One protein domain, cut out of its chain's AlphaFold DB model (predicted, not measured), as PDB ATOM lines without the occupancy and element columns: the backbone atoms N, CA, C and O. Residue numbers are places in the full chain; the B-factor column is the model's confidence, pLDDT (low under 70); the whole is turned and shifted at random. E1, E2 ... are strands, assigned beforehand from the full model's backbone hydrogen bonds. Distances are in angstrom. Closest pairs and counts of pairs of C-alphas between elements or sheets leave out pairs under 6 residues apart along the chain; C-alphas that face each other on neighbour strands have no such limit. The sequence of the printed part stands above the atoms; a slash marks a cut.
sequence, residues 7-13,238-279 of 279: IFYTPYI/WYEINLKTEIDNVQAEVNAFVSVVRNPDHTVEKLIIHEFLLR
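AT A GLANCE: This is residues 7 to 13 and 238 to 279 of the 279 residues of an uncharacterized protein of Candidatus Lambdaproteobacteria bacterium (UniProt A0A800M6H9). A long, narrow, twisted ribbon of three strands folds back and forth, with the short piece of residues 7 to 13 beside E1 along one edge. The tight turn from E1 to E2 lies at one end of the rod and the turn from E2 to E3 at the other. The printed part has 49 residues, with no named helix and three named strands in the order E1, E2, E3; the sheet has the same order, all antiparallel, and the class is all strand. The whole is loose, with a radius of gyration of the C-alphas of 13.8 A and spans of 46 by 18 by 12 A.

HOW THE PARTS SIT: Residues 7 to 8 pair antiparallel with residues 245 to 246 of E1, which is residues 238 to 247, and residues 12 to 13 with its residues 241 to 242. E1 and E2, residues 250 to 262, form a hairpin, antiparallel at 159 degrees between directions; N 243 and O 254 are within hydrogen-bond range at 2.9 A. E2 and E3, residues 268 to 278, form a second hairpin at 151 degrees, with N 259 and O 272 at 2.8 A. These three strands make a meander, each the antiparallel neighbour of the one before, with E1 and E3 as edge strands. E3 bends by 62 degrees at residue 275.

IN THESE COORDINATES: E1 begins at C-alpha 238, (35.718, -14.754, 18.327), and is 30.1 A long. E2 measures 37.4 A. E3 measures 25.5 A and ends at C-alpha 278, (34.703, -22.473, 0.396).

THE WHOLE: The C-alphas of Asp 248 and Pro 264, the two farthest apart, are 46.6 A apart. Residues 14 to 237 are not printed; C-alphas 13 and 238 are 10.3 A apart across this cut. Both links between the strands are tight. Mean pLDDT of the printed part is 90.0, and no printed residue is under 70.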
ATOM      1  N   ILE A   7      34.752 -38.800   3.651       83.19
ATOM      2  CA  ILE A   7      35.673 -38.609   4.771       83.19
ATOM      3  C   ILE A   7      35.424 -37.218   5.354       83.19
ATOM      4  O   ILE A   7      35.541 -36.206   4.664       83.19
ATOM      5  N   PHE A   8      35.095 -37.152   6.642       82.75
ATOM      6  CA  PHE A   8      35.114 -35.905   7.404       82.75
ATOM      7  C   PHE A   8      36.402 -35.851   8.214       82.75
ATOM      8  O   PHE A   8      36.657 -36.722   9.047       82.75
ATOM      9  N   TYR A   9      37.213 -34.827   7.972       84.44
ATOM     10  CA  TYR A   9      38.357 -34.540   8.823       84.44
ATOM     11  C   TYR A   9      37.858 -33.912  10.128       84.44
ATOM     12  O   TYR A   9      36.798 -33.280  10.162       84.44
ATOM     13  N   THR A  10      38.616 -34.085  11.211       82.31
ATOM     14  CA  THR A  10      38.270 -33.484  12.503       82.31
ATOM     15  C   THR A  10      38.123 -31.971  12.341       82.31
ATOM     16  O   THR A  10      39.071 -31.331  11.880       82.31
ATOM     17  N   PRO A  11      36.968 -31.388  12.708       82.94
ATOM     18  CA  PRO A  11      36.777 -29.953  12.619       82.94
ATOM     19  C   PRO A  11      37.758 -29.243  13.549       82.94
ATOM     20  O   PRO A  11      37.949 -29.643  14.699       82.94
ATOM     21  N   TYR A  12      38.350 -28.167  13.055       83.56
ATOM     22  CA  TYR A  12      39.217 -27.301  13.835       83.56
ATOM     23  C   TYR A  12      38.441 -26.035  14.188       83.56
ATOM     24  O   TYR A  12      38.071 -25.256  13.314       83.56
ATOM     25  N   ILE A  13      38.150 -25.853  15.476       89.69
ATOM     26  CA  ILE A  13      37.493 -24.652  15.996       89.69
ATOM     27  C   ILE A  13      38.407 -24.065  17.060       89.69
ATOM     28  O   ILE A  13      38.646 -24.709  18.083       89.69
ATOM     29  N   TRP A 238      35.234 -14.587  19.691       95.12
ATOM     30  CA  TRP A 238      35.718 -14.754  18.327       95.12
ATOM     31  C   TRP A 238      36.271 -16.149  18.096       95.12
ATOM     32  O   TRP A 238      37.048 -16.661  18.901       95.12
ATOM     33  N   TYR A 239      35.889 -16.747  16.971       94.94
ATOM     34  CA  TYR A 239      36.295 -18.095  16.610       94.94
ATOM     35  C   TYR A 239      36.697 -18.177  15.144       94.94
ATOM     36  O   TYR A 239      36.040 -17.617  14.265       94.94
ATOM     37  N   GLU A 240      37.751 -18.939  14.903       94.19
ATOM     38  CA  GLU A 240      38.078 -19.514  13.609       94.19
ATOM     39  C   GLU A 240      37.475 -20.920  13.533       94.19
ATOM     40  O   GLU A 240      37.588 -21.701  14.481       94.19
ATOM     41  N   ILE A 241      36.830 -21.235  12.413       93.06
ATOM     42  CA  ILE A 241      36.230 -22.536  12.122       93.06
ATOM     43  C   ILE A 241      36.799 -23.029  10.795       93.06
ATOM     44  O   ILE A 241      36.587 -22.403   9.759       93.06
ATOM     45  N   ASN A 242      37.468 -24.176  10.822       91.38
ATOM     46  CA  ASN A 242      37.935 -24.901   9.653       91.38
ATOM     47  C   ASN A 242      37.277 -26.286   9.613       91.38
ATOM     48  O   ASN A 242      37.381 -27.076  10.557       91.38
ATOM     49  N   LEU A 243      36.567 -26.563   8.524       91.50
ATOM     50  CA  LEU A 243      35.939 -27.847   8.245       91.50
ATOM     51  C   LEU A 243      36.504 -28.370   6.935       91.50
ATOM     52  O   LEU A 243      36.469 -27.668   5.929       91.50
ATOM     53  N   LYS A 244      36.959 -29.619   6.926       91.38
ATOM     54  CA  LYS A 244      37.459 -30.264   5.718       91.38
ATOM     55  C   LYS A 244      36.751 -31.593   5.504       91.38
ATOM     56  O   LYS A 244      36.559 -32.370   6.442       91.38
ATOM     57  N   THR A 245      36.373 -31.861   4.263       90.62
ATOM     58  CA  THR A 245      35.779 -33.131   3.844       90.62
ATOM     59  C   THR A 245      36.355 -33.578   2.509       90.62
ATOM     60  O   THR A 245      36.931 -32.777   1.774       90.62
ATOM     61  N   GLU A 246      36.230 -34.864   2.210       90.88
ATOM     62  CA  GLU A 246      36.656 -35.459   0.955       90.88
ATOM     63  C   GLU A 246      35.628 -36.485   0.477       90.88
ATOM     64  O   GLU A 246      35.182 -37.319   1.264       90.88
ATOM     65  N   ILE A 247      35.250 -36.401  -0.801       89.06
ATOM     66  CA  ILE A 247      34.323 -37.321  -1.476       89.06
ATOM     67  C   ILE A 247      34.899 -37.624  -2.855       89.06
ATOM     68  O   ILE A 247      35.194 -36.692  -3.597       89.06
ATOM     69  N   ASP A 248      35.080 -38.897  -3.213       87.69
ATOM     70  CA  ASP A 248      35.640 -39.309  -4.515       87.69
ATOM     71  C   ASP A 248      36.977 -38.611  -4.875       87.69
ATOM     72  O   ASP A 248      37.227 -38.255  -6.028       87.69
ATOM     73  N   ASN A 249      37.859 -38.414  -3.884       85.25
ATOM     74  CA  ASN A 249      39.113 -37.639  -3.976       85.25
ATOM     75  C   ASN A 249      38.937 -36.134  -4.269       85.25
ATOM     76  O   ASN A 249      39.911 -35.436  -4.553       85.25
ATOM     77  N   VAL A 250      37.714 -35.608  -4.197       88.25
ATOM     78  CA  VAL A 250      37.435 -34.170  -4.221       88.25
ATOM     79  C   VAL A 250      37.437 -33.669  -2.787       88.25
ATOM     80  O   VAL A 250      36.578 -34.047  -1.993       88.25
ATOM     81  N   GLN A 251      38.404 -32.815  -2.455       90.56
ATOM     82  CA  GLN A 251      38.461 -32.151  -1.156       90.56
ATOM     83  C   GLN A 251      37.660 -30.855  -1.199       90.56
ATOM     84  O   GLN A 251      37.809 -30.073  -2.134       90.56
ATOM     85  N   ALA A 252      36.843 -30.643  -0.173       90.12
ATOM     86  CA  ALA A 252      36.176 -29.379   0.079       90.12
ATOM     87  C   ALA A 252      36.580 -28.862   1.459       90.12
ATOM     88  O   ALA A 252      36.569 -29.607   2.445       90.12
ATOM     89  N   GLU A 253      36.926 -27.583   1.529       91.00
ATOM     90  CA  GLU A 253      37.338 -26.924   2.762       91.00
ATOM     91  C   GLU A 253      36.527 -25.653   2.998       91.00
ATOM     92  O   GLU A 253      36.437 -24.778   2.137       91.00
ATOM     93  N   VAL A 254      35.951 -25.545   4.193       91.31
ATOM     94  CA  VAL A 254      35.273 -24.350   4.681       91.31
ATOM     95  C   VAL A 254      36.140 -23.705   5.746       91.31
ATOM     96  O   VAL A 254      36.417 -24.320   6.771       91.31
ATOM     97  N   ASN A 255      36.501 -22.445   5.526       91.19
ATOM     98  CA  ASN A 255      37.100 -21.575   6.528       91.19
ATOM     99  C   ASN A 255      36.121 -20.450   6.854       91.19
ATOM    100  O   ASN A 255      35.627 -19.777   5.948       91.19
ATOM    101  N   ALA A 256      35.836 -20.239   8.133       93.56
ATOM    102  CA  ALA A 256      34.969 -19.166   8.582       93.56
ATOM    103  C   ALA A 256      35.521 -18.477   9.827       93.56
ATOM    104  O   ALA A 256      35.997 -19.126  10.758       93.56
ATOM    105  N   PHE A 257      35.376 -17.157   9.862       94.44
ATOM    106  CA  PHE A 257      35.648 -16.344  11.041       94.44
ATOM    107  C   PHE A 257      34.338 -15.781  11.558       94.44
ATOM    108  O   PHE A 257      33.588 -15.123  10.827       94.44
ATOM    109  N   VAL A 258      34.041 -16.069  12.820       95.31
ATOM    110  CA  VAL A 258      32.748 -15.756  13.420       95.31
ATOM    111  C   VAL A 258      32.927 -15.014  14.732       95.31
ATOM    112  O   VAL A 258      33.820 -15.331  15.518       95.31
ATOM    113  N   SER A 259      32.042 -14.052  14.988       94.81
ATOM    114  CA  SER A 259      31.899 -13.448  16.305       94.81
ATOM    115  C   SER A 259      30.590 -13.869  16.962       94.81
ATOM    116  O   SER A 259      29.572 -14.086  16.302       94.81
ATOM    117  N   VAL A 260      30.598 -13.936  18.284       93.56
ATOM    118  CA  VAL A 260      29.463 -14.310  19.119       93.56
ATOM    119  C   VAL A 260      29.070 -13.106  19.960       93.56
ATOM    120  O   VAL A 260      29.866 -12.593  20.740       93.56
ATOM    121  N   VAL A 261      27.827 -12.662  19.798       90.69
ATOM    122  CA  VAL A 261      27.192 -11.676  20.672       90.69
ATOM    123  C   VAL A 261      26.546 -12.432  21.823       90.69
ATOM    124  O   VAL A 261      25.824 -13.413  21.607       90.69
ATOM    125  N   ARG A 262      26.832 -11.998  23.050       89.44
ATOM    126  CA  ARG A 262      26.345 -12.629  24.276       89.44
ATOM    127  C   ARG A 262      25.528 -11.652  25.101       89.44
ATOM    128  O   ARG A 262      25.856 -10.471  25.182       89.44
ATOM    129  N   ASN A 263      24.524 -12.193  25.773       88.81
ATOM    130  CA  ASN A 263      23.796 -11.496  26.822       88.81
ATOM    131  C   ASN A 263      24.699 -11.265  28.055       88.81
ATOM    132  O   ASN A 263      25.738 -11.920  28.191       88.81
ATOM    133  N   PRO A 264      24.293 -10.396  29.003       84.50
ATOM    134  CA  PRO A 264      25.030 -10.178  30.253       84.50
ATOM    135  C   PRO A 264      25.255 -11.441  31.101       84.50
ATOM    136  O   PRO A 264      26.188 -11.481  31.894       84.50
ATOM    137  N   ASP A 265      24.423 -12.472  30.934       84.50
ATOM    138  CA  ASP A 265      24.561 -13.786  31.582       84.50
ATOM    139  C   ASP A 265      25.460 -14.768  30.797       84.50
ATOM    140  O   ASP A 265      25.521 -15.955  31.112       84.50
ATOM    141  N   HIS A 266      26.147 -14.274  29.763       83.31
ATOM    142  CA  HIS A 266      27.024 -15.004  28.846       83.31
ATOM    143  C   HIS A 266      26.341 -16.027  27.923       83.31
ATOM    144  O   HIS A 266      27.028 -16.695  27.132       83.31
ATOM    145  N   THR A 267      25.007 -16.113  27.938       88.75
ATOM    146  CA  THR A 267      24.263 -16.893  26.943       88.75
ATOM    147  C   THR A 267      24.441 -16.297  25.547       88.75
ATOM    148  O   THR A 267      24.610 -15.088  25.380       88.75
ATOM    149  N   VAL A 268      24.460 -17.158  24.527       92.31
ATOM    150  CA  VAL A 268      24.625 -16.725  23.133       92.31
ATOM    151  C   VAL A 268      23.330 -16.080  22.652       92.31
ATOM    152  O   VAL A 268      22.297 -16.741  22.605       92.31
ATOM    153  N   GLU A 269      23.400 -14.808  22.265       93.75
ATOM    154  CA  GLU A 269      22.291 -14.084  21.639       93.75
ATOM    155  C   GLU A 269      22.308 -14.292  20.121       93.75
ATOM    156  O   GLU A 269      21.298 -14.642  19.511       93.75
ATOM    157  N   LYS A 270      23.476 -14.088  19.498       93.94
ATOM    158  CA  LYS A 270      23.631 -14.133  18.042       93.94
ATOM    159  C   LYS A 270      25.042 -14.545  17.642       93.94
ATOM    160  O   LYS A 270      26.015 -14.192  18.300       93.94
ATOM    161  N   LEU A 271      25.150 -15.230  16.507       94.25
ATOM    162  CA  LEU A 271      26.409 -15.483  15.811       94.25
ATOM    163  C   LEU A 271      26.462 -14.642  14.527       94.25
ATOM    164  O   LEU A 271      25.466 -14.526  13.809       94.25
ATOM    165  N   ILE A 272      27.610 -14.026  14.260       95.19
ATOM    166  CA  ILE A 272      27.867 -13.188  13.086       95.19
ATOM    167  C   ILE A 272      29.043 -13.795  12.330       95.19
ATOM    168  O   ILE A 272      30.100 -14.014  12.913       95.19
ATOM    169  N   ILE A 273      28.857 -14.066  11.041       94.94
ATOM    170  CA  ILE A 273      29.919 -14.542  10.153       94.94
ATOM    171  C   ILE A 273      30.558 -13.315   9.503       94.94
ATOM    172  O   ILE A 273      29.856 -12.544   8.849       94.94
ATOM    173  N   HIS A 274      31.860 -13.128   9.709       92.94
ATOM    174  CA  HIS A 274      32.631 -12.014   9.139       92.94
ATOM    175  C   HIS A 274      33.316 -12.412   7.839       92.94
ATOM    176  O   HIS A 274      33.354 -11.630   6.897       92.94
ATOM    177  N   GLU A 275      33.796 -13.650   7.772       92.62
ATOM    178  CA  GLU A 275      34.378 -14.226   6.568       92.62
ATOM    179  C   GLU A 275      33.908 -15.673   6.419       92.62
ATOM    180  O   GLU A 275      33.773 -16.400   7.406       92.62
ATOM    181  N   PHE A 276      33.646 -16.070   5.175       91.75
ATOM    182  CA  PHE A 276      33.311 -17.434   4.794       91.75
ATOM    183  C   PHE A 276      33.966 -17.748   3.454       91.75
ATOM    184  O   PHE A 276      33.713 -17.073   2.455       91.75
ATOM    185  N   LEU A 277      34.788 -18.788   3.432       89.06
ATOM    186  CA  LEU A 277      35.508 -19.235   2.255       89.06
ATOM    187  C   LEU A 277      35.277 -20.729   2.056       89.06
ATOM    188  O   LEU A 277      35.537 -21.515   2.963       89.06
ATOM    189  N   LEU A 278      34.825 -21.095   0.859       88.75
ATOM    190  CA  LEU A 278      34.703 -22.473   0.396       88.75
ATOM    191  C   LEU A 278      35.727 -22.694  -0.723       88.75
ATOM    192  O   LEU A 278      35.761 -21.908  -1.672       88.75
ATOM    193  N   ARG A 279      36.561 -23.725  -0.587       84.81
ATOM    194  CA  ARG A 279      37.553 -24.154  -1.582       84.81
ATOM    195  C   ARG A 279      37.330 -25.605  -1.964       84.81
ATOM    196  O   ARG A 279      36.943 -26.374  -1.055       84.81
TER     197      ARG A 279